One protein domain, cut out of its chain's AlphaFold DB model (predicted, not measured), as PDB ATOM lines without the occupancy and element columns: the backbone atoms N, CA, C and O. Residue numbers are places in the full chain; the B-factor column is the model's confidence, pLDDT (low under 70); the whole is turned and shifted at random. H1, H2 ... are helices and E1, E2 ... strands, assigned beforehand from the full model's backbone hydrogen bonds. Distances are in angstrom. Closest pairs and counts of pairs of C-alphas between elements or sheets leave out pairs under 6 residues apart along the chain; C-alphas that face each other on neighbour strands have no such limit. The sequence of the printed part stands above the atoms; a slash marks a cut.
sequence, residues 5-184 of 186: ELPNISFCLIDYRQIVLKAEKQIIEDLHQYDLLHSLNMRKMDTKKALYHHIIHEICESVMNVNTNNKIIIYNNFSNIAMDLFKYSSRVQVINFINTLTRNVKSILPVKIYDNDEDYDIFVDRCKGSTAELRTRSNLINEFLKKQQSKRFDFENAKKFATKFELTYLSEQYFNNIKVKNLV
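Overview. This is residues 5 to 184 of the 186 residues of an uncharacterized protein of Coxiellaceae bacterium (UniProt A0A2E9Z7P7). A small sheet of three parallel strands sits near the middle of this model, with helices around it: the long helical hairpin of H1 and H2 runs out from it at one end of the longest axis, and H5 and H6 make a corner at the other end. H4 crosses H2 steeply, and the last two helices, H7 and H8, pack on H4 and H2. The printed part has 180 residues, in the order E1 H1 H2 E2 H3 H4 E3 H5 H6 H7 H8, and is mostly helix. It is compact, with a radius of gyration of the C-alphas of 16.9 A and spans of 52 by 35 by 26 A.

Along the chain. Find C-alpha 11 at (190.796, 311.029, 158.943), where E1 begins and runs to residue 15. H1, residues 16 to 33, follows at once and covers 26.0 A, with a kink of 28 degrees near residue 23. H2, residues 45 to 64, covers 27.8 A, and E2, residues 71 to 76, covers 15.7 A. Next come H3, residues 84 to 87, and H4, residues 91 to 108, 25.4 A long. E3 is residues 113 to 115, H5 residues 120 to 129, and H6 residues 131 to 149, 26.7 A long. H7 is residues 155 to 164, and H8, residues 172 to 183, ends at C-alpha 183, (191.964, 304.098, 148.925).

Arrangement. Start at the sheet, ordered E1 E2 E3. Between E1 and E2, N 12 and O 71 are 2.9 A apart, within hydrogen-bond range; between E2 and E3, N 114 and O 74 are 2.8 A apart. Two strand-helix-strand units, parallel neighbour strands with helices between them, have right-handed crossovers: E1, H1 H2, E2 and E2, H3 H4, E3. H6 is on the sheet at a height of 8.1 A. H1 and H2 touch as a hairpin, closest at the C-alphas of Ala 23 and His 54, 5.2 A. H1 and H3 only just touch, with 3 pairs of C-alphas within 8 A, the closest Ile 28 and Leu 85. H4 touches H7 with residues 107 to 108 alone, Ile 108 and Ala 158 coming closest at 4.5 A. H2 touches H8, Met 64 and Ile 178 coming closest at 6.5 A. H5 and H6 touch only at the corner, at Cys 127 and Leu 134, 4.3 A. Every O i to N i+4 pair is within range in H2, H4, H5, H6, H7 and H8; H1 has 12 of 14, and H3 is too short for one.

Size, cuts and confidence. The C-alphas farthest apart are those of Asp 35 and Ala 132, 52.3 A. The printed part has no cut, and the link from H1 to H2, 11 residues, is long. Mean pLDDT of the printed part is 88.7, and residues 7 to 9, 149 to 152 and 183 to 184 are under 70.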
ATOM      1  N   GLU A   5     195.061 312.779 163.956       89.00
ATOM      2  CA  GLU A   5     193.888 311.930 163.776       89.00
ATOM      3  C   GLU A   5     192.651 312.641 164.318       89.00
ATOM      4  O   GLU A   5     192.631 313.065 165.476       89.00
ATOM      5  N   LEU A   6     191.616 312.784 163.488       81.38
ATOM      6  CA  LEU A   6     190.353 313.343 163.956       81.38
ATOM      7  C   LEU A   6     189.595 312.255 164.723       81.38
ATOM      8  O   LEU A   6     189.281 311.209 164.150       81.38
ATOM      9  N   PRO A   7     189.257 312.478 166.004       67.94
ATOM     10  CA  PRO A   7     188.505 311.494 166.768       67.94
ATOM     11  C   PRO A   7     187.143 311.213 166.117       67.94
ATOM     12  O   PRO A   7     186.460 312.131 165.663       67.94
ATOM     13  N   ASN A   8     186.730 309.942 166.108       65.31
ATOM     14  CA  ASN A   8     185.427 309.450 165.620       65.31
ATOM     15  C   ASN A   8     185.155 309.597 164.117       65.31
ATOM     16  O   ASN A   8     184.076 309.231 163.651       65.31
ATOM     17  N   ILE A   9     186.097 310.145 163.352       67.81
ATOM     18  CA  ILE A   9     185.929 310.411 161.928       67.81
ATOM     19  C   ILE A   9     187.261 310.049 161.301       67.81
ATOM     20  O   ILE A   9     188.212 310.795 161.469       67.81
ATOM     21  N   SER A  10     187.326 308.874 160.668       83.50
ATOM     22  CA  SER A  10     188.531 308.162 160.213       83.50
ATOM     23  C   SER A  10     189.406 308.953 159.226       83.50
ATOM     24  O   SER A  10     189.574 308.553 158.073       83.50
ATOM     25  N   PHE A  11     189.961 310.081 159.670       89.00
ATOM     26  CA  PHE A  11     190.796 311.029 158.943       89.00
ATOM     27  C   PHE A  11     192.110 311.259 159.689       89.00
ATOM     28  O   PHE A  11     192.140 311.366 160.912       89.00
ATOM     29  N   CYS A  12     193.182 311.402 158.923       92.19
ATOM     30  CA  CYS A  12     194.517 311.761 159.384       92.19
ATOM     31  C   CYS A  12     194.955 313.005 158.603       92.19
ATOM     32  O   CYS A  12     195.109 312.957 157.378       92.19
ATOM     33  N   LEU A  13     195.100 314.137 159.301       94.38
ATOM     34  CA  LEU A  13     195.490 315.414 158.704       94.38
ATOM     35  C   LEU A  13     196.997 315.624 158.767       94.38
ATOM     36  O   LEU A  13     197.568 315.710 159.856       94.38
ATOM     37  N   ILE A  14     197.612 315.801 157.604       95.44
ATOM     38  CA  ILE A  14     199.020 316.176 157.471       95.44
ATOM     39  C   ILE A  14     199.103 317.675 157.177       95.44
ATOM     40  O   ILE A  14     198.469 318.150 156.236       95.44
ATOM     41  N   ASP A  15     199.890 318.414 157.956       95.25
ATOM     42  CA  ASP A  15     200.158 319.832 157.704       95.25
ATOM     43  C   ASP A  15     201.049 320.002 156.466       95.25
ATOM     44  O   ASP A  15     202.214 319.592 156.449       95.25
ATOM     45  N   TYR A  16     200.518 320.626 155.417       95.38
ATOM     46  CA  TYR A  16     201.258 320.816 154.175       95.38
ATOM     47  C   TYR A  16     202.441 321.780 154.318       95.38
ATOM     48  O   TYR A  16     203.420 321.654 153.580       95.38
ATOM     49  N   ARG A  17     202.414 322.698 155.296       94.50
ATOM     50  CA  ARG A  17     203.549 323.595 155.569       94.50
ATOM     51  C   ARG A  17     204.792 322.787 155.919       94.50
ATOM     52  O   ARG A  17     205.862 323.066 155.394       94.50
ATOM     53  N   GLN A  18     204.637 321.741 156.734       94.06
ATOM     54  CA  GLN A  18     205.740 320.861 157.130       94.06
ATOM     55  C   GLN A  18     206.342 320.121 155.933       94.06
ATOM     56  O   GLN A  18     207.560 319.986 155.841       94.06
ATOM     57  N   ILE A  19     205.504 319.692 154.984       95.50
ATOM     58  CA  ILE A  19     205.953 319.057 153.736       95.50
ATOM     59  C   ILE A  19     206.812 320.035 152.926       95.50
ATOM     60  O   ILE A  19     207.923 319.699 152.516       95.50
ATOM     61  N   VAL A  20     206.321 321.259 152.724       95.44
ATOM     62  CA  VAL A  20     207.027 322.279 151.936       95.44
ATOM     63  C   VAL A  20     208.330 322.711 152.607       95.44
ATOM     64  O   VAL A  20     209.348 322.802 151.929       95.44
ATOM     65  N   LEU A  21     208.334 322.926 153.925       94.88
ATOM     66  CA  LEU A  21     209.538 323.300 154.680       94.88
ATOM     67  C   LEU A  21     210.582 322.177 154.714       94.88
ATOM     68  O   LEU A  21     211.783 322.444 154.740       94.88
ATOM     69  N   LYS A  22     210.148 320.912 154.695       94.81
ATOM     70  CA  LYS A  22     211.065 319.776 154.585       94.81
ATOM     71  C   LYS A  22     211.707 319.712 153.197       94.81
ATOM     72  O   LYS A  22     212.924 319.572 153.113       94.81
ATOM     73  N   ALA A  23     210.910 319.882 152.140       96.12
ATOM     74  CA  ALA A  23     211.400 319.935 150.762       96.12
ATOM     75  C   ALA A  23     212.335 321.133 150.519       96.12
ATOM     76  O   ALA A  23     213.302 321.031 149.769       96.12
ATOM     77  N   GLU A  24     212.057 322.274 151.156       95.62
ATOM     78  CA  GLU A  24     212.787 323.528 150.960       95.62
ATOM     79  C   GLU A  24     214.296 323.395 151.176       95.62
ATOM     80  O   GLU A  24     215.066 323.959 150.402       95.62
ATOM     81  N   LYS A  25     214.726 322.637 152.189       93.44
ATOM     82  CA  LYS A  25     216.156 322.470 152.487       93.44
ATOM     83  C   LYS A  25     216.910 321.884 151.292       93.44
ATOM     84  O   LYS A  25     217.887 322.469 150.838       93.44
ATOM     85  N   GLN A  26     216.381 320.797 150.730       95.56
ATOM     86  CA  GLN A  26     216.952 320.126 149.559       95.56
ATOM     87  C   GLN A  26     216.849 320.995 148.299       95.56
ATOM     88  O   GLN A  26     217.770 321.038 147.492       95.56
ATOM     89  N   ILE A  27     215.759 321.758 148.155       96.25
ATOM     90  CA  ILE A  27     215.609 322.722 147.055       96.25
ATOM     91  C   ILE A  27     216.716 323.777 147.097       96.25
ATOM     92  O   ILE A  27     217.301 324.084 146.064       96.25
ATOM     93  N   ILE A  28     216.980 324.370 148.262       96.12
ATOM     94  CA  ILE A  28     217.999 325.416 148.399       96.12
ATOM     95  C   ILE A  28     219.388 324.846 148.101       96.12
ATOM     96  O   ILE A  28     220.146 325.483 147.371       96.12
ATOM     97  N   GLU A  29     219.696 323.653 148.614       94.81
ATOM     98  CA  GLU A  29     220.959 322.950 148.357       94.81
ATOM     99  C   GLU A  29     221.171 322.690 146.858       94.81
ATOM    100  O   GLU A  29     222.193 323.107 146.308       94.81
ATOM    101  N   ASP A  30     220.183 322.118 146.167       94.62
ATOM    102  CA  ASP A  30     220.267 321.851 144.727       94.62
ATOM    103  C   ASP A  30     220.397 323.142 143.915       94.62
ATOM    104  O   ASP A  30     221.258 323.272 143.043       94.62
ATOM    105  N   LEU A  31     219.558 324.141 144.199       95.38
ATOM    106  CA  LEU A  31     219.617 325.415 143.485       95.38
ATOM    107  C   LEU A  31     220.954 326.122 143.707       95.38
ATOM    108  O   LEU A  31     221.419 326.817 142.807       95.38
ATOM    109  N   HIS A  32     221.573 325.962 144.875       95.31
ATOM    110  CA  HIS A  32     222.915 326.467 145.132       95.31
ATOM    111  C   HIS A  32     223.963 325.695 144.320       95.31
ATOM    112  O   HIS A  32     224.779 326.312 143.642       95.31
ATOM    113  N   GLN A  33     223.911 324.359 144.330       94.44
ATOM    114  CA  GLN A  33     224.847 323.498 143.601       94.44
ATOM    115  C   GLN A  33     224.859 323.771 142.088       94.44
ATOM    116  O   GLN A  33     225.915 323.697 141.461       94.44
ATOM    117  N   TYR A  34     223.708 324.112 141.506       92.12
ATOM    118  CA  TYR A  34     223.568 324.419 140.079       92.12
ATOM    119  C   TYR A  34     223.653 325.918 139.736       92.12
ATOM    120  O   TYR A  34     223.317 326.299 138.615       92.12
ATOM    121  N   ASP A  35     224.069 326.772 140.680       92.12
ATOM    122  CA  ASP A  35     224.181 328.231 140.506       92.12
ATOM    123  C   ASP A  35     222.865 328.909 140.047       92.12
ATOM    124  O   ASP A  35     222.815 329.851 139.254       92.12
ATOM    125  N   LEU A  36     221.735 328.396 140.544       92.94
ATOM    126  CA  LEU A  36     220.379 328.892 140.271       92.94
ATOM    127  C   LEU A  36     219.789 329.697 141.434       92.94
ATOM    128  O   LEU A  36     218.744 330.326 141.264       92.94
ATOM    129  N   LEU A  37     220.413 329.667 142.615       92.75
ATOM    130  CA  LEU A  37     219.867 330.271 143.832       92.75
ATOM    131  C   LEU A  37     220.017 331.799 143.862       92.75
ATOM    132  O   LEU A  37     219.088 332.503 144.241       92.75
ATOM    133  N   HIS A  38     221.175 332.331 143.461       84.25
ATOM    134  CA  HIS A  38     221.436 333.779 143.502       84.25
ATOM    135  C   HIS A  38     220.664 334.547 142.420       84.25
ATOM    136  O   HIS A  38     220.350 335.723 142.584       84.25
ATOM    137  N   SER A  39     220.303 333.862 141.335       82.00
ATOM    138  CA  SER A  39     219.462 334.370 140.251       82.00
ATOM    139  C   SER A  39     218.089 333.687 140.236       82.00
ATOM    140  O   SER A  39     217.541 333.401 139.166       82.00
ATOM    141  N   LEU A  40     217.534 333.402 141.426       90.12
ATOM    142  CA  LEU A  40     216.345 332.567 141.586       90.12
ATOM    143  C   LEU A  40     215.176 333.057 140.730       90.12
ATOM    144  O   LEU A  40     214.466 334.012 141.049       90.12
ATOM    145  N   ASN A  41     214.931 332.327 139.647       90.38
ATOM    146  CA  ASN A  41     213.840 332.585 138.729       90.38
ATOM    147  C   ASN A  41     212.936 331.359 138.655       90.38
ATOM    148  O   ASN A  41     213.162 330.435 137.877       90.38
ATOM    149  N   MET A  42     211.831 331.398 139.395       89.75
ATOM    150  CA  MET A  42     210.838 330.317 139.434       89.75
ATOM    151  C   MET A  42     210.129 330.057 138.093       89.75
ATOM    152  O   MET A  42     209.347 329.113 137.968       89.75
ATOM    153  N   ARG A  43     210.362 330.886 137.066       89.06
ATOM    154  CA  ARG A  43     209.879 330.631 135.703       89.06
ATOM    155  C   ARG A  43     210.827 329.732 134.910       89.06
ATOM    156  O   ARG A  43     210.329 329.044 134.015       89.06
ATOM    157  N   LYS A  44     212.127 329.717 135.242       93.25
ATOM    158  CA  LYS A  44     213.161 328.904 134.585       93.25
ATOM    159  C   LYS A  44     212.849 327.420 134.762       93.25
ATOM    160  O   LYS A  44     212.448 326.993 135.843       93.25
ATOM    161  N   MET A  45     212.999 326.643 133.687       92.88
ATOM    162  CA  MET A  45     212.617 325.228 133.686       92.88
ATOM    163  C   MET A  45     213.387 324.428 134.740       92.88
ATOM    164  O   MET A  45     212.762 323.687 135.485       92.88
ATOM    165  N   ASP A  46     214.697 324.632 134.857       92.62
ATOM    166  CA  ASP A  46     215.535 323.882 135.805       92.62
ATOM    167  C   ASP A  46     215.132 324.155 137.257       92.62
ATOM    168  O   ASP A  46     214.943 323.232 138.044       92.62
ATOM    169  N   THR A  47     214.857 325.421 137.586       94.12
ATOM    170  CA  THR A  47     214.318 325.806 138.896       94.12
ATOM    171  C   THR A  47     212.969 325.140 139.160       94.12
ATOM    172  O   THR A  47     212.734 324.626 140.252       94.12
ATOM    173  N   LYS A  48     212.077 325.101 138.159       94.12
ATOM    174  CA  LYS A  48     210.797 324.393 138.285       94.12
ATOM    175  C   LYS A  48     211.005 322.905 138.519       94.12
ATOM    176  O   LYS A  48     210.317 322.363 139.372       94.12
ATOM    177  N   LYS A  49     211.906 322.255 137.779       93.75
ATOM    178  CA  LYS A  49     212.205 320.828 137.937       93.75
ATOM    179  C   LYS A  49     212.644 320.524 139.365       93.75
ATOM    180  O   LYS A  49     212.019 319.674 139.983       93.75
ATOM    181  N   ALA A  50     213.599 321.278 139.914       94.12
ATOM    182  CA  ALA A  50     214.044 321.114 141.302       94.12
ATOM    183  C   ALA A  50     212.887 321.288 142.306       94.12
ATOM    184  O   ALA A  50     212.645 320.429 143.150       94.12
ATOM    185  N   LEU A  51     212.103 322.362 142.162       94.75
ATOM    186  CA  LEU A  51     210.951 322.630 143.029       94.75
ATOM    187  C   LEU A  51     209.876 321.530 142.946       94.75
ATOM    188  O   LEU A  51     209.375 321.075 143.973       94.75
ATOM    189  N   TYR A  52     209.506 321.106 141.734       95.12
ATOM    190  CA  TYR A  52     208.538 320.028 141.528       95.12
ATOM    191  C   TYR A  52     209.061 318.704 142.064       95.12
ATOM    192  O   TYR A  52     208.299 318.004 142.720       95.12
ATOM    193  N   HIS A  53     210.330 318.380 141.815       94.69
ATOM    194  CA  HIS A  53     210.960 317.147 142.265       94.69
ATOM    195  C   HIS A  53     210.811 316.978 143.770       94.69
ATOM    196  O   HIS A  53     210.151 316.034 144.204       94.69
ATOM    197  N   HIS A  54     211.343 317.926 144.542       95.12
ATOM    198  CA  HIS A  54     211.410 317.823 145.997       95.12
ATOM    199  C   HIS A  54     210.045 317.930 146.663       95.12
ATOM    200  O   HIS A  54     209.730 317.134 147.543       95.12
ATOM    201  N   ILE A  55     209.184 318.857 146.225       95.62
ATOM    202  CA  ILE A  55     207.863 319.012 146.854       95.62
ATOM    203  C   ILE A  55     206.967 317.811 146.544       95.62
ATOM    204  O   ILE A  55     206.307 317.303 147.445       95.62
ATOM    205  N   ILE A  56     206.932 317.325 145.297       94.75
ATOM    206  CA  ILE A  56     206.123 316.144 144.953       94.75
ATOM    207  C   ILE A  56     206.647 314.908 145.680       94.75
ATOM    208  O   ILE A  56     205.842 314.137 146.203       94.75
ATOM    209  N   HIS A  57     207.968 314.748 145.750       93.62
ATOM    210  CA  HIS A  57     208.596 313.641 146.455       93.62
ATOM    211  C   HIS A  57     208.198 313.662 147.933       93.62
ATOM    212  O   HIS A  57     207.642 312.689 148.435       93.62
ATOM    213  N   GLU A  58     208.348 314.805 148.605       95.06
ATOM    214  CA  GLU A  58     207.976 314.949 150.012       95.06
ATOM    215  C   GLU A  58     206.474 314.780 150.257       95.06
ATOM    216  O   GLU A  58     206.091 314.208 151.276       95.06
ATOM    217  N   ILE A  59     205.600 315.190 149.331       94.00
ATOM    218  CA  ILE A  59     204.162 314.882 149.409       94.00
ATOM    219  C   ILE A  59     203.940 313.367 149.411       94.00
ATOM    220  O   ILE A  59     203.214 312.850 150.264       94.00
ATOM    221  N   CYS A  60     204.547 312.658 148.460       91.69
ATOM    222  CA  CYS A  60     204.358 311.221 148.307       91.69
ATOM    223  C   CYS A  60     204.921 310.456 149.507       91.69
ATOM    224  O   CYS A  60     204.206 309.652 150.106       91.69
ATOM    225  N   GLU A  61     206.145 310.775 149.921       92.06
ATOM    226  CA  GLU A  61     206.785 310.187 151.093       92.06
ATOM    227  C   GLU A  61     206.002 310.477 152.373       92.06
ATOM    228  O   GLU A  61     205.852 309.599 153.221       92.06
ATOM    229  N   SER A  62     205.435 311.675 152.521       92.94
ATOM    230  CA  SER A  62     204.615 312.010 153.689       92.94
ATOM    231  C   SER A  62     203.347 311.167 153.772       92.94
ATOM    232  O   SER A  62     202.975 310.746 154.865       92.94
ATOM    233  N   VAL A  63     202.701 310.893 152.635       91.19
ATOM    234  CA  VAL A  63     201.510 310.032 152.558       91.19
ATOM    235  C   VAL A  63     201.875 308.565 152.796       91.19
ATOM    236  O   VAL A  63     201.205 307.876 153.566       91.19
ATOM    237  N   MET A  64     202.941 308.080 152.161       89.06
ATOM    238  CA  MET A  64     203.367 306.682 152.250       89.06
ATOM    239  C   MET A  64     203.845 306.311 153.656       89.06
ATOM    240  O   MET A  64     203.471 305.257 154.172       89.06
ATOM    241  N   ASN A  65     204.604 307.202 154.299       90.50
ATOM    242  CA  ASN A  65     205.230 306.957 155.600       90.50
ATOM    243  C   ASN A  65     204.335 307.303 156.798       90.50
ATOM    244  O   ASN A  65     204.777 307.201 157.945       90.50
ATOM    245  N   VAL A  66     203.089 307.737 156.578       90.06
ATOM    246  CA  VAL A  66     202.140 307.930 157.677       90.06
ATOM    247  C   VAL A  66     201.596 306.564 158.120       90.06
ATOM    248  O   VAL A  66     201.057 305.782 157.325       90.06
ATOM    249  N   ASN A  67     201.760 306.247 159.405       87.44
ATOM    250  CA  ASN A  67     201.275 304.997 159.983       87.44
ATOM    251  C   ASN A  67     199.848 305.185 160.509       87.44
ATOM    252  O   ASN A  67     199.644 305.472 161.683       87.44
ATOM    253  N   THR A  68     198.870 305.072 159.617       86.75
ATOM    254  CA  THR A  68     197.450 305.152 159.959       86.75
ATOM    255  C   THR A  68     196.635 304.248 159.038       86.75
ATOM    256  O   THR A  68     197.049 303.962 157.907       86.75
ATOM    257  N   ASN A  69     195.460 303.852 159.522       83.62
ATOM    258  CA  ASN A  69     194.408 303.208 158.732       83.62
ATOM    259  C   ASN A  69     193.311 304.203 158.311       83.62
ATOM    260  O   ASN A  69     192.364 303.830 157.624       83.62
ATOM    261  N   ASN A  70     193.425 305.461 158.743       87.69
ATOM    262  CA  ASN A  70     192.492 306.533 158.429       87.69
ATOM    263  C   ASN A  70     192.754 307.130 157.039       87.69
ATOM    264  O   ASN A  70     193.864 307.068 156.508       87.69
ATOM    265  N   LYS A  71     191.745 307.787 156.457       87.69
ATOM    266  CA  LYS A  71     191.903 308.513 155.191       87.69
ATOM    267  C   LYS A  71     192.856 309.683 155.386       87.69
ATOM    268  O   LYS A  71     192.642 310.539 156.244       87.69
ATOM    269  N   ILE A  72     193.889 309.732 154.559       92.31
ATOM    270  CA  ILE A  72     194.928 310.753 154.645       92.31
ATOM    271  C   ILE A  72     194.475 311.993 153.882       92.31
ATOM    272  O   ILE A  72     194.041 311.918 152.728       92.31
ATOM    273  N   ILE A  73     194.574 313.146 154.534       93.44
ATOM    274  CA  ILE A  73     194.204 314.436 153.965       93.44
ATOM    275  C   ILE A  73     195.333 315.413 154.254       93.44
ATOM    276  O   ILE A  73     195.724 315.631 155.397       93.44
ATOM    277  N   ILE A  74     195.858 316.017 153.199       95.56
ATOM    278  CA  ILE A  74     196.872 317.059 153.298       95.56
ATOM    279  C   ILE A  74     196.136 318.384 153.493       95.56
ATOM    280  O   ILE A  74     195.373 318.808 152.625       95.56
ATOM    281  N   TYR A  75     196.335 319.016 154.642       96.12
ATOM    282  CA  TYR A  75     195.729 320.292 154.995       96.12
ATOM    283  C   TYR A  75     196.593 321.431 154.457       96.12
ATOM    284  O   TYR A  75     197.736 321.604 154.878       96.12
ATOM    285  N   ASN A  76     196.056 322.193 153.507       95.69
ATOM    286  CA  ASN A  76     196.762 323.269 152.832       95.69
ATOM    287  C   ASN A  76     196.325 324.641 153.354       95.69
ATOM    288  O   ASN A  76     195.222 325.101 153.056       95.69
ATOM    289  N   ASN A  77     197.249 325.303 154.047       91.88
ATOM    290  CA  ASN A  77     197.196 326.716 154.382       91.88
ATOM    291  C   ASN A  77     198.626 327.285 154.411       91.88
ATOM    292  O   ASN A  77     199.517 326.685 155.012       91.88
ATOM    293  N   PHE A  78     198.853 328.434 153.769       84.44
ATOM    294  CA  PHE A  78     200.171 329.086 153.702       84.44
ATOM    295  C   PHE A  78     200.209 330.476 154.348       84.44
ATOM    296  O   PHE A  78     201.206 331.185 154.193       84.44
ATOM    297  N   SER A  79     199.157 330.883 155.065       80.81
ATOM    298  CA  SER A  79     199.005 332.239 155.605       80.81
ATOM    299  C   SER A  79     200.241 332.666 156.400       80.81
ATOM    300  O   SER A  79     200.848 333.702 156.115       80.81
ATOM    301  N   ASN A  80     200.694 331.783 157.295       82.44
ATOM    302  CA  ASN A  80     201.774 332.046 158.244       82.44
ATOM    303  C   ASN A  80     203.043 331.213 158.006       82.44
ATOM    304  O   ASN A  80     203.836 331.010 158.923       82.44
ATOM    305  N   ILE A  81     203.279 330.731 156.778       89.81
ATOM    306  CA  ILE A  81     204.519 329.997 156.488       89.81
ATOM    307  C   ILE A  81     205.735 330.942 156.498       89.81
ATOM    308  O   ILE A  81     205.684 332.052 155.944       89.81
ATOM    309  N   ALA A  82     206.829 330.495 157.117       91.75
ATOM    310  CA  ALA A  82     208.129 331.160 157.144       91.75
ATOM    311  C   ALA A  82     209.146 330.282 156.405       91.75
ATOM    312  O   ALA A  82     209.528 329.232 156.908       91.75
ATOM    313  N   MET A  83     209.523 330.700 155.196       93.94
ATOM    314  CA  MET A  83     210.368 329.947 154.270       93.94
ATOM    315  C   MET A  83     211.693 330.671 154.048       93.94
ATOM    316  O   MET A  83     211.712 331.897 153.887       93.94
ATOM    317  N   ASP A  84     212.788 329.926 153.974       94.75
ATOM    318  CA  ASP A  84     214.111 330.463 153.646       94.75
ATOM    319  C   ASP A  84     214.220 330.929 152.186       94.75
ATOM    320  O   ASP A  84     214.946 331.881 151.897       94.75
ATOM    321  N   LEU A  85     213.430 330.368 151.269       93.62
ATOM    322  CA  LEU A  85     213.307 330.808 149.878       93.62
ATOM    323  C   LEU A  85     212.879 332.277 149.762       93.62
ATOM    324  O   LEU A  85     213.186 332.922 148.758       93.62
ATOM    325  N   PHE A  86     212.230 332.839 150.790       94.12
ATOM    326  CA  PHE A  86     211.899 334.267 150.836       94.12
ATOM    327  C   PHE A  86     213.133 335.180 150.910       94.12
ATOM    328  O   PHE A  86     213.020 336.371 150.632       94.12
ATOM    329  N   LYS A  87     214.311 334.644 151.256       93.94
ATOM    330  CA  LYS A  87     215.587 335.377 151.227       93.94
ATOM    331  C   LYS A  87     216.109 335.585 149.801       93.94
ATOM    332  O   LYS A  87     216.886 336.505 149.574       93.94
ATOM    333  N   TYR A  88     215.678 334.750 148.852       93.62
ATOM    334  CA  TYR A  88     216.200 334.713 147.478       93.62
ATOM    335  C   TYR A  88     215.166 335.129 146.422       93.62
ATOM    336  O   TYR A  88     215.517 335.437 145.287       93.62
ATOM    337  N   SER A  89     213.880 335.140 146.770       93.00
ATOM    338  CA  SER A  89     212.787 335.570 145.898       93.00
ATOM    339  C   SER A  89     211.670 336.200 146.726       93.00
ATOM    340  O   SER A  89     211.550 335.964 147.926       93.00
ATOM    341  N   SER A  90     210.827 337.026 146.100       92.62
ATOM    342  CA  SER A  90     209.755 337.695 146.834       92.62
ATOM    343  C   SER A  90     208.715 336.695 147.341       92.62
ATOM    344  O   SER A  90     208.347 335.740 146.649       92.62
ATOM    345  N   ARG A  91     208.164 336.955 148.537       92.62
ATOM    346  CA  ARG A  91     207.108 336.123 149.145       92.62
ATOM    347  C   ARG A  91     205.962 335.856 148.168       92.62
ATOM    348  O   ARG A  91     205.517 334.723 148.035       92.62
ATOM    349  N   VAL A  92     205.523 336.881 147.435       91.94
ATOM    350  CA  VAL A  92     204.437 336.766 146.448       91.94
ATOM    351  C   VAL A  92     204.782 335.774 145.335       91.94
ATOM    352  O   VAL A  92     203.941 334.958 144.966       91.94
ATOM    353  N   GLN A  93     206.006 335.808 144.800       91.94
ATOM    354  CA  GLN A  93     206.427 334.883 143.742       91.94
ATOM    355  C   GLN A  93     206.479 333.440 144.242       91.94
ATOM    356  O   GLN A  93     205.924 332.555 143.588       91.94
ATOM    357  N   VAL A  94     207.073 333.226 145.416       93.38
ATOM    358  CA  VAL A  94     207.209 331.905 146.045       93.38
ATOM    359  C   VAL A  94     205.835 331.302 146.341       93.38
ATOM    360  O   VAL A  94     205.539 330.191 145.907       93.38
ATOM    361  N   ILE A  95     204.945 332.059 146.988       92.94
ATOM    362  CA  ILE A  95     203.588 331.599 147.315       92.94
ATOM    363  C   ILE A  95     202.768 331.327 146.047       92.94
ATOM    364  O   ILE A  95     202.093 330.301 145.957       92.94
ATOM    365  N   ASN A  96     202.855 332.181 145.023       92.44
ATOM    366  CA  ASN A  96     202.167 331.945 143.749       92.44
ATOM    367  C   ASN A  96     202.671 330.688 143.038       92.44
ATOM    368  O   ASN A  96     201.875 329.947 142.447       92.44
ATOM    369  N   PHE A  97     203.978 330.431 143.099       93.94
ATOM    370  CA  PHE A  97     204.553 329.205 142.572       93.94
ATOM    371  C   PHE A  97     204.019 327.983 143.326       93.94
ATOM    372  O   PHE A  97     203.478 327.083 142.686       93.94
ATOM    373  N   ILE A  98     204.087 327.972 144.661       94.06
ATOM    374  CA  ILE A  98     203.617 326.848 145.486       94.06
ATOM    375  C   ILE A  98     202.121 326.601 145.273       94.06
ATOM    376  O   ILE A  98     201.702 325.456 145.111       94.06
ATOM    377  N   ASN A  99     201.306 327.652 145.176       92.81
ATOM    378  CA  ASN A  99     199.882 327.527 144.862       92.81
ATOM    379  C   ASN A  99     199.652 326.901 143.479       92.81
ATOM    380  O   ASN A  99     198.793 326.034 143.320       92.81
ATOM    381  N   THR A 100     200.435 327.306 142.475       93.69
ATOM    382  CA  THR A 100     200.374 326.724 141.127       93.69
ATOM    383  C   THR A 100     200.796 325.257 141.137       93.69
ATOM    384  O   THR A 100     200.096 324.413 140.577       93.69
ATOM    385  N   LEU A 101     201.895 324.938 141.820       93.81
ATOM    386  CA  LEU A 101     202.370 323.574 142.007       93.81
ATOM    387  C   LEU A 101     201.299 322.724 142.683       93.81
ATOM    388  O   LEU A 101     200.969 321.660 142.181       93.81
ATOM    389  N   THR A 102     200.689 323.218 143.756       93.25
ATOM    390  CA  THR A 102     199.656 322.503 144.517       93.25
ATOM    391  C   THR A 102     198.425 322.207 143.663       93.25
ATOM    392  O   THR A 102     197.858 321.119 143.744       93.25
ATOM    393  N   ARG A 103     198.020 323.138 142.789       91.69
ATOM    394  CA  ARG A 103     196.949 322.898 141.807       91.69
ATOM    395  C   ARG A 103     197.318 321.796 140.817       91.69
ATOM    396  O   ARG A 103     196.476 320.948 140.540       91.69
ATOM    397  N   ASN A 104     198.558 321.785 140.331       91.00
ATOM    398  CA  ASN A 104     199.049 320.731 139.443       91.00
ATOM    399  C   ASN A 104     199.124 319.383 140.172       91.00
ATOM    400  O   ASN A 104     198.676 318.373 139.650       91.00
ATOM    401  N   VAL A 105     199.596 319.363 141.418       89.44
ATOM    402  CA  VAL A 105     199.641 318.146 142.234       89.44
ATOM    403  C   VAL A 105     198.248 317.542 142.410       89.44
ATOM    404  O   VAL A 105     198.076 316.344 142.204       89.44
ATOM    405  N   LYS A 106     197.232 318.361 142.705       88.38
ATOM    406  CA  LYS A 106     195.834 317.903 142.811       88.38
ATOM    407  C   LYS A 106     195.302 317.244 141.535       88.38
ATOM    408  O   LYS A 106     194.333 316.495 141.628       88.38
ATOM    409  N   SER A 107     195.861 317.553 140.362       84.12
ATOM    410  CA  SER A 107     195.442 316.947 139.093       84.12
ATOM    411  C   SER A 107     196.279 315.735 138.684       84.12
ATOM    412  O   SER A 107     195.761 314.882 137.968       84.12
ATOM    413  N   ILE A 108     197.532 315.637 139.139       86.94
ATOM    414  CA  ILE A 108     198.477 314.595 138.707       86.94
ATOM    415  C   ILE A 108     198.834 313.566 139.778       86.94
ATOM    416  O   ILE A 108     199.511 312.599 139.456       86.94
ATOM    417  N   LEU A 109     198.417 313.742 141.031       86.62
ATOM    418  CA  LEU A 109     198.608 312.758 142.095       86.62
ATOM    419  C   LEU A 109     197.253 312.294 142.650       86.62
ATOM    420  O   LEU A 109     196.347 313.112 142.834       86.62
ATOM    421  N   PRO A 110     197.107 311.009 143.018       86.56
ATOM    422  CA  PRO A 110     195.911 310.501 143.682       86.56
ATOM    423  C   PRO A 110     195.913 310.838 145.188       86.56
ATOM    424  O   PRO A 110     195.768 309.952 146.026       86.56
ATOM    425  N   VAL A 111     196.082 312.117 145.540       90.00
ATOM    426  CA  VAL A 111     196.096 312.636 146.924       90.00
ATOM    427  C   VAL A 111     194.913 313.570 147.179       90.00
ATOM    428  O   VAL A 111     194.350 314.164 146.255       90.00
ATOM    429  N   LYS A 112     194.513 313.718 148.445       91.44
ATOM    430  CA  LYS A 112     193.445 314.638 148.858       91.44
ATOM    431  C   LYS A 112     194.057 315.835 149.578       91.44
ATOM    432  O   LYS A 112     194.494 315.713 150.713       91.44
ATOM    433  N   ILE A 113     194.088 316.979 148.898       94.00
ATOM    434  CA  ILE A 113     194.587 318.242 149.456       94.00
ATOM    435  C   ILE A 113     193.390 319.154 149.737       94.00
ATOM    436  O   ILE A 113     192.719 319.591 148.797       94.00
ATOM    437  N   TYR A 114     193.124 319.400 151.016       94.62
ATOM    438  CA  TYR A 114     192.041 320.242 151.515       94.62
ATOM    439  C   TYR A 114     192.554 321.664 151.742       94.62
ATOM    440  O   TYR A 114     193.425 321.870 152.581       94.62
ATOM    441  N   ASP A 115     192.032 322.627 150.984       93.62
ATOM    442  CA  ASP A 115     192.340 324.045 151.189       93.62
ATOM    443  C   ASP A 115     191.433 324.618 152.276       93.62
ATOM    444  O   ASP A 115     190.214 324.421 152.233       93.62
ATOM    445  N   ASN A 116     192.017 325.348 153.218       93.00
ATOM    446  CA  ASN A 116     191.281 326.075 154.241       93.00
ATOM    447  C   ASN A 116     192.033 327.361 154.600       93.00
ATOM    448  O   ASN A 116     193.263 327.378 154.573       93.00
ATOM    449  N   ASP A 117     191.305 328.424 154.928       91.56
ATOM    450  CA  ASP A 117     191.886 329.727 155.267       91.56
ATOM    451  C   ASP A 117     192.353 329.808 156.735       91.56
ATOM    452  O   ASP A 117     193.205 330.634 157.067       91.56
ATOM    453  N   GLU A 118     191.843 328.930 157.603       93.56
ATOM    454  CA  GLU A 118     192.288 328.770 158.990       93.56
ATOM    455  C   GLU A 118     193.674 328.105 159.041       93.56
ATOM    456  O   GLU A 118     193.960 327.171 158.289       93.56
ATOM    457  N   ASP A 119     194.554 328.579 159.928       93.06
ATOM    458  CA  ASP A 119     195.838 327.915 160.158       93.06
ATOM    459  C   ASP A 119     195.624 326.502 160.717       93.06
ATOM    460  O   ASP A 119     194.753 326.273 161.561       93.06
ATOM    461  N   TYR A 120     196.485 325.568 160.305       94.00
ATOM    462  CA  TYR A 120     196.423 324.168 160.732       94.00
ATOM    463  C   TYR A 120     196.364 324.012 162.258       94.00
ATOM    464  O   TYR A 120     195.523 323.275 162.769       94.00
ATOM    465  N   ASP A 121     197.220 324.728 162.989       92.81
ATOM    466  CA  ASP A 121     197.315 324.607 164.447       92.81
ATOM    467  C   ASP A 121     196.018 325.074 165.129       92.81
ATOM    468  O   ASP A 121     195.477 324.379 165.989       92.81
ATOM    469  N   ILE A 122     195.438 326.185 164.654       93.25
ATOM    470  CA  ILE A 122     194.150 326.708 165.135       93.25
ATOM    471  C   ILE A 122     193.024 325.712 164.840       93.25
ATOM    472  O   ILE A 122     192.178 325.449 165.699       93.25
ATOM    473  N   PHE A 123     193.013 325.135 163.636       93.69
ATOM    474  CA  PHE A 123     192.029 324.129 163.244       93.69
ATOM    475  C   PHE A 123     192.093 322.898 164.155       93.69
ATOM    476  O   PHE A 123     191.063 322.419 164.640       93.69
ATOM    477  N   VAL A 124     193.302 322.395 164.411       92.44
ATOM    478  CA  VAL A 124     193.551 321.237 165.277       92.44
ATOM    479  C   VAL A 124     193.149 321.528 166.722       92.44
ATOM    480  O   VAL A 124     192.473 320.704 167.341       92.44
ATOM    481  N   ASP A 125     193.499 322.692 167.261       92.56
ATOM    482  CA  ASP A 125     193.174 323.053 168.642       92.56
ATOM    483  C   ASP A 125     191.664 323.179 168.863       92.56
ATOM    484  O   ASP A 125     191.133 322.679 169.859       92.56
ATOM    485  N   ARG A 126     190.930 323.734 167.893       91.38
ATOM    486  CA  ARG A 126     189.460 323.789 167.949       91.38
ATOM    487  C   ARG A 126     188.819 322.401 167.896       91.38
ATOM    488  O   ARG A 126     187.849 322.161 168.611       91.38
ATOM    489  N   CYS A 127     189.378 321.471 167.119       89.94
ATOM    490  CA  CYS A 127     188.937 320.071 167.114       89.94
ATOM    491  C   CYS A 127     189.140 319.372 168.469       89.94
ATOM    492  O   CYS A 127     188.351 318.498 168.818       89.94
ATOM    493  N   LYS A 128     190.172 319.743 169.237       89.12
ATOM    494  CA  LYS A 128     190.430 319.185 170.576       89.12
ATOM    495  C   LYS A 128     189.549 319.810 171.659       89.12
ATOM    496  O   LYS A 128     189.214 319.138 172.627       89.12
ATOM    497  N   GLY A 129     189.194 321.088 171.511       83.50
ATOM    498  CA  GLY A 129     188.500 321.860 172.545       83.50
ATOM    499  C   GLY A 129     186.990 321.623 172.655       83.50
ATOM    500  O   GLY A 129     186.418 321.896 173.707       83.50
ATOM    501  N   SER A 130     186.318 321.140 171.603       86.56
ATOM    502  CA  SER A 130     184.860 320.941 171.616       86.56
ATOM    503  C   SER A 130     184.391 319.871 170.630       86.56
ATOM    504  O   SER A 130     184.713 319.913 169.442       86.56
ATOM    505  N   THR A 131     183.524 318.962 171.090       86.31
ATOM    506  CA  THR A 131     182.863 317.952 170.241       86.31
ATOM    507  C   THR A 131     182.022 318.588 169.130       86.31
ATOM    508  O   THR A 131     181.937 318.045 168.027       86.31
ATOM    509  N   ALA A 132     181.402 319.743 169.394       88.06
ATOM    510  CA  ALA A 132     180.620 320.460 168.391       88.06
ATOM    511  C   ALA A 132     181.523 321.008 167.275       88.06
ATOM    512  O   ALA A 132     181.236 320.803 166.097       88.06
ATOM    513  N   GLU A 133     182.651 321.623 167.641       90.56
ATOM    514  CA  GLU A 133     183.636 322.144 166.686       90.56
ATOM    515  C   GLU A 133     184.286 321.024 165.867       90.56
ATOM    516  O   GLU A 133     184.430 321.157 164.648       90.56
ATOM    517  N   LEU A 134     184.609 319.897 166.509       89.06
ATOM    518  CA  LEU A 134     185.094 318.690 165.841       89.06
ATOM    519  C   LEU A 134     184.102 318.208 164.777       89.06
ATOM    520  O   LEU A 134     184.491 317.951 163.635       89.06
ATOM    521  N   ARG A 135     182.811 318.115 165.121       88.50
ATOM    522  CA  ARG A 135     181.760 317.683 164.188       88.50
ATOM    523  C   ARG A 135     181.624 318.647 163.013       88.50
ATOM    524  O   ARG A 135     181.594 318.200 161.868       88.50
ATOM    525  N   THR A 136     181.584 319.951 163.279       91.38
ATOM    526  CA  THR A 136     181.491 320.991 162.243       91.38
ATOM    527  C   THR A 136     182.657 320.901 161.262       91.38
ATOM    528  O   THR A 136     182.445 320.790 160.055       91.38
ATOM    529  N   ARG A 137     183.894 320.857 161.763       91.31
ATOM    530  CA  ARG A 137     185.106 320.763 160.931       91.31
ATOM    531  C   ARG A 137     185.168 319.484 160.116       91.31
ATOM    532  O   ARG A 137     185.536 319.493 158.943       91.31
ATOM    533  N   SER A 138     184.743 318.386 160.714       90.12
ATOM    534  CA  SER A 138     184.713 317.107 160.027       90.12
ATOM    535  C   SER A 138     183.648 317.044 158.935       90.12
ATOM    536  O   SER A 138     183.861 316.397 157.909       90.12
ATOM    537  N   ASN A 139     182.522 317.740 159.108       90.12
ATOM    538  CA  ASN A 139     181.531 317.903 158.047       90.12
ATOM    539  C   ASN A 139     182.115 318.685 156.860       90.12
ATOM    540  O   ASN A 139     181.936 318.248 155.725       90.12
ATOM    541  N   LEU A 140     182.891 319.750 157.105       91.88
ATOM    542  CA  LEU A 140     183.565 320.506 156.037       91.88
ATOM    543  C   LEU A 140     184.517 319.620 155.222       91.88
ATOM    544  O   LEU A 140     184.510 319.648 153.988       91.88
ATOM    545  N   ILE A 141     185.305 318.788 155.905       91.88
ATOM    546  CA  ILE A 141     186.201 317.828 155.252       91.88
ATOM    547  C   ILE A 141     185.399 316.791 154.450       91.88
ATOM    548  O   ILE A 141     185.734 316.502 153.300       91.88
ATOM    549  N   ASN A 142     184.318 316.249 155.012       90.00
ATOM    550  CA  ASN A 142     183.449 315.299 154.317       90.00
ATOM    551  C   ASN A 142     182.825 315.894 153.047       90.00
ATOM    552  O   ASN A 142     182.801 315.240 152.004       90.00
ATOM    553  N   GLU A 143     182.330 317.129 153.108       90.75
ATOM    554  CA  GLU A 143     181.795 317.837 151.943       90.75
ATOM    555  C   GLU A 143     182.854 318.038 150.861       90.75
ATOM    556  O   GLU A 143     182.588 317.819 149.676       90.75
ATOM    557  N   PHE A 144     184.073 318.401 151.263       91.25
ATOM    558  CA  PHE A 144     185.213 318.447 150.358       91.25
ATOM    559  C   PHE A 144     185.457 317.082 149.699       91.25
ATOM    560  O   PHE A 144     185.533 317.009 148.472       91.25
ATOM    561  N   LEU A 145     185.521 315.994 150.469       88.06
ATOM    562  CA  LEU A 145     185.779 314.653 149.936       88.06
ATOM    563  C   LEU A 145     184.691 314.195 148.961       88.06
ATOM    564  O   LEU A 145     185.024 313.661 147.902       88.06
ATOM    565  N   LYS A 146     183.412 314.459 149.260       87.25
ATOM    566  CA  LYS A 146     182.286 314.179 148.352       87.25
ATOM    567  C   LYS A 146     182.474 314.869 146.999       87.25
ATOM    568  O   LYS A 146     182.332 314.228 145.963       87.25
ATOM    569  N   LYS A 147     182.899 316.138 146.991       85.69
ATOM    570  CA  LYS A 147     183.214 316.882 145.755       85.69
ATOM    571  C   LYS A 147     184.406 316.299 144.983       85.69
ATOM    572  O   LYS A 147     184.508 316.520 143.781       85.69
ATOM    573  N   GLN A 148     185.310 315.571 145.643       81.00
ATOM    574  CA  GLN A 148     186.465 314.935 144.999       81.00
ATOM    575  C   GLN A 148     186.191 313.511 144.493       81.00
ATOM    576  O   GLN A 148     187.021 312.993 143.749       81.00
ATOM    577  N   GLN A 149     185.092 312.854 144.886       69.75
ATOM    578  CA  GLN A 149     184.788 311.482 144.440       69.75
ATOM    579  C   GLN A 149     184.547 311.393 142.927       69.75
ATOM    580  O   GLN A 149     184.857 310.375 142.318       69.75
ATOM    581  N   SER A 150     184.071 312.473 142.304       61.00
ATOM    582  CA  SER A 150     183.855 312.553 140.854       61.00
ATOM    583  C   SER A 150     185.139 312.753 140.041       61.00
ATOM    584  O   SER A 150     185.132 312.564 138.826       61.00
ATOM    585  N   LYS A 151     186.258 313.124 140.680       68.12
ATOM    586  CA  LYS A 151     187.533 313.344 139.989       68.12
ATOM    587  C   LYS A 151     188.323 312.044 139.913       68.12
ATOM    588  O   LYS A 151     188.950 311.620 140.885       68.12
ATOM    589  N   ARG A 152     188.301 311.414 138.738       68.88
ATOM    590  CA  ARG A 152     189.126 310.239 138.444       68.88
ATOM    591  C   ARG A 152     190.577 310.671 138.220       68.88
ATOM    592  O   ARG A 152     190.835 311.592 137.455       68.88
ATOM    593  N   PHE A 153     191.507 309.993 138.891       80.00
ATOM    594  CA  PHE A 153     192.937 310.119 138.612       80.00
ATOM    595  C   PHE A 153     193.231 309.678 137.172       80.00
ATOM    596  O   PHE A 153     192.790 308.601 136.761       80.00
ATOM    597  N   ASP A 154     193.975 310.504 136.440       82.75
ATOM    598  CA  ASP A 154     194.393 310.247 135.064       82.75
ATOM    599  C   ASP A 154     195.900 309.966 135.027       82.75
ATOM    600  O   ASP A 154     196.731 310.868 135.177       82.75
ATOM    601  N   PHE A 155     196.234 308.693 134.827       81.75
ATOM    602  CA  PHE A 155     197.613 308.233 134.777       81.75
ATOM    603  C   PHE A 155     198.379 308.788 133.569       81.75
ATOM    604  O   PHE A 155     199.558 309.104 133.695       81.75
ATOM    605  N   GLU A 156     197.727 308.979 132.422       86.06
ATOM    606  CA  GLU A 156     198.389 309.510 131.228       86.06
ATOM    607  C   GLU A 156     198.793 310.971 131.429       86.06
ATOM    608  O   GLU A 156     199.894 311.380 131.054       86.06
ATOM    609  N   ASN A 157     197.944 311.760 132.091       86.38
ATOM    610  CA  ASN A 157     198.301 313.126 132.471       86.38
ATOM    611  C   ASN A 157     199.430 313.155 133.504       86.38
ATOM    612  O   ASN A 157     200.356 313.960 133.368       86.38
ATOM    613  N   ALA A 158     199.390 312.263 134.496       87.31
ATOM    614  CA  ALA A 158     200.451 312.140 135.491       87.31
ATOM    615  C   ALA A 158     201.795 311.755 134.850       87.31
ATOM    616  O   ALA A 158     202.815 312.387 135.123       87.31
ATOM    617  N   LYS A 159     201.786 310.799 133.916       87.88
ATOM    618  CA  LYS A 159     202.959 310.361 133.152       87.88
ATOM    619  C   LYS A 159     203.529 311.482 132.287       87.88
ATOM    620  O   LYS A 159     204.725 311.749 132.350       87.88
ATOM    621  N   LYS A 160     202.689 312.204 131.534       90.56
ATOM    622  CA  LYS A 160     203.120 313.374 130.740       90.56
ATOM    623  C   LYS A 160     203.766 314.448 131.613       90.56
ATOM    624  O   LYS A 160     204.768 315.042 131.218       90.56
ATOM    625  N   PHE A 161     203.198 314.698 132.792       91.56
ATOM    626  CA  PHE A 161     203.754 315.646 133.749       91.56
ATOM    627  C   PHE A 161     205.111 315.177 134.284       91.56
ATOM    628  O   PHE A 161     206.065 315.954 134.275       91.56
ATOM    629  N   ALA A 162     205.207 313.909 134.690       91.25
ATOM    630  CA  ALA A 162     206.440 313.313 135.189       91.25
ATOM    631  C   ALA A 162     207.563 313.387 134.147       91.25
ATOM    632  O   ALA A 162     208.653 313.847 134.469       91.25
ATOM    633  N   THR A 163     207.281 313.059 132.882       91.00
ATOM    634  CA  THR A 163     208.251 313.198 131.786       91.00
ATOM    635  C   THR A 163     208.681 314.651 131.586       91.00
ATOM    636  O   THR A 163     209.870 314.931 131.479       91.00
ATOM    637  N   LYS A 164     207.733 315.599 131.567       91.94
ATOM    638  CA  LYS A 164     208.016 317.028 131.345       91.94
ATOM    639  C   LYS A 164     208.965 317.622 132.390       91.94
ATOM    640  O   LYS A 164     209.755 318.502 132.057       91.94
ATOM    641  N   PHE A 165     208.841 317.189 133.640       92.00
ATOM    642  CA  PHE A 165     209.636 317.696 134.760       92.00
ATOM    643  C   PHE A 165     210.713 316.715 135.235       92.00
ATOM    644  O   PHE A 165     211.287 316.935 136.293       92.00
ATOM    645  N   GLU A 166     210.996 315.666 134.455       90.88
ATOM    646  CA  GLU A 166     212.028 314.659 134.748       90.88
ATOM    647  C   GLU A 166     211.874 314.014 136.138       90.88
ATOM    648  O   GLU A 166     212.839 313.706 136.833       90.88
ATOM    649  N   LEU A 167     210.627 313.765 136.545       88.81
ATOM    650  CA  LEU A 167     210.271 313.102 137.801       88.81
ATOM    651  C   LEU A 167     210.383 311.580 137.644       88.81
ATOM    652  O   LEU A 167     209.392 310.856 137.714       88.81
ATOM    653  N   THR A 168     211.594 311.095 137.375       81.38
ATOM    654  CA  THR A 168     211.873 309.698 136.991       81.38
ATOM    655  C   THR A 168     211.487 308.664 138.050       81.38
ATOM    656  O   THR A 168     211.262 307.504 137.709       81.38
ATOM    657  N   TYR A 169     211.348 309.073 139.314       81.88
ATOM    658  CA  TYR A 169     210.899 308.213 140.413       81.88
ATOM    659  C   TYR A 169     209.384 307.934 140.403       81.88
ATOM    660  O   TYR A 169     208.931 306.970 141.022       81.88
ATOM    661  N   LEU A 170     208.580 308.741 139.696       80.88
ATOM    662  CA  LEU A 170     207.128 308.567 139.599       80.88
ATOM    663  C   LEU A 170     206.772 307.464 138.590       80.88
ATOM    664  O   LEU A 170     206.352 307.727 137.462       80.88
ATOM    665  N   SER A 171     206.942 306.209 139.005       77.06
ATOM    666  CA  SER A 171     206.535 305.030 138.236       77.06
ATOM    667  C   SER A 171     205.052 304.699 138.430       77.06
ATOM    668  O   SER A 171     204.433 305.094 139.417       77.06
ATOM    669  N   GLU A 172     204.472 303.908 137.520       71.19
ATOM    670  CA  GLU A 172     203.100 303.394 137.667       71.19
ATOM    671  C   GLU A 172     202.890 302.669 139.002       71.19
ATOM    672  O   GLU A 172     201.887 302.878 139.685       71.19
ATOM    673  N   GLN A 173     203.881 301.878 139.419       77.38
ATOM    674  CA  GLN A 173     203.874 301.211 140.716       77.38
ATOM    675  C   GLN A 173     203.839 302.219 141.871       77.38
ATOM    676  O   GLN A 173     203.080 302.033 142.820       77.38
ATOM    677  N   TYR A 174     204.600 303.310 141.779       78.88
ATOM    678  CA  TYR A 174     204.619 304.358 142.798       78.88
ATOM    679  C   TYR A 174     203.254 305.063 142.909       78.88
ATOM    680  O   TYR A 174     202.713 305.203 144.007       78.88
ATOM    681  N   PHE A 175     202.622 305.400 141.779       76.88
ATOM    682  CA  PHE A 175     201.257 305.945 141.768       76.88
ATOM    683  C   PHE A 175     200.227 304.968 142.338       76.88
ATOM    684  O   PHE A 175     199.346 305.383 143.095       76.88
ATOM    685  N   ASN A 176     200.333 303.681 142.004       75.44
ATOM    686  CA  ASN A 176     199.448 302.648 142.532       75.44
ATOM    687  C   ASN A 176     199.607 302.486 144.046       75.44
ATOM    688  O   ASN A 176     198.596 302.406 144.738       75.44
ATOM    689  N   ASN A 177     200.829 302.536 144.576       82.12
ATOM    690  CA  ASN A 177     201.080 302.481 146.017       82.12
ATOM    691  C   ASN A 177     200.418 303.656 146.755       82.12
ATOM    692  O   ASN A 177     199.701 303.440 147.733       82.12
ATOM    693  N   ILE A 178     200.562 304.882 146.237       81.38
ATOM    694  CA  ILE A 178     199.895 306.071 146.797       81.38
ATOM    695  C   ILE A 178     198.375 305.919 146.709       81.38
ATOM    696  O   ILE A 178     197.655 306.227 147.659       81.38
ATOM    697  N   LYS A 179     197.868 305.431 145.571       75.19
ATOM    698  CA  LYS A 179     196.437 305.214 145.364       75.19
ATOM    699  C   LYS A 179     195.899 304.199 146.369       75.19
ATOM    700  O   LYS A 179     194.913 304.504 147.017       75.19
ATOM    701  N   VAL A 180     196.544 303.044 146.536       76.88
ATOM    702  CA  VAL A 180     196.162 302.014 147.516       76.88
ATOM    703  C   VAL A 180     196.164 302.597 148.925       76.88
ATOM    704  O   VAL A 180     195.165 302.457 149.619       76.88
ATOM    705  N   LYS A 181     197.215 303.332 149.310       78.38
ATOM    706  CA  LYS A 181     197.317 303.986 150.623       78.38
ATOM    707  C   LYS A 181     196.185 304.994 150.872       78.38
ATOM    708  O   LYS A 181     195.651 305.048 151.972       78.38
ATOM    709  N   ASN A 182     195.775 305.744 149.849       70.69
ATOM    710  CA  ASN A 182     194.663 306.702 149.927       70.69
ATOM    711  C   ASN A 182     193.271 306.086 149.679       70.69
ATOM    712  O   ASN A 182     192.263 306.755 149.907       70.69
ATOM    713  N   LEU A 183     193.199 304.845 149.187       63.41
ATOM    714  CA  LEU A 183     191.964 304.098 148.925       63.41
ATOM    715  C   LEU A 183     191.508 303.258 150.118       63.41
ATOM    716  O   LEU A 183     190.436 302.663 150.026       63.41
ATOM    717  N   VAL A 184     192.289 303.186 151.199       43.12
ATOM    718  CA  VAL A 184     191.954 302.376 152.373       43.12
ATOM    719  C   VAL A 184     190.604 302.840 152.970       43.12
ATOM    720  O   VAL A 184     190.501 303.860 153.647       43.12
TER     721      VAL A 184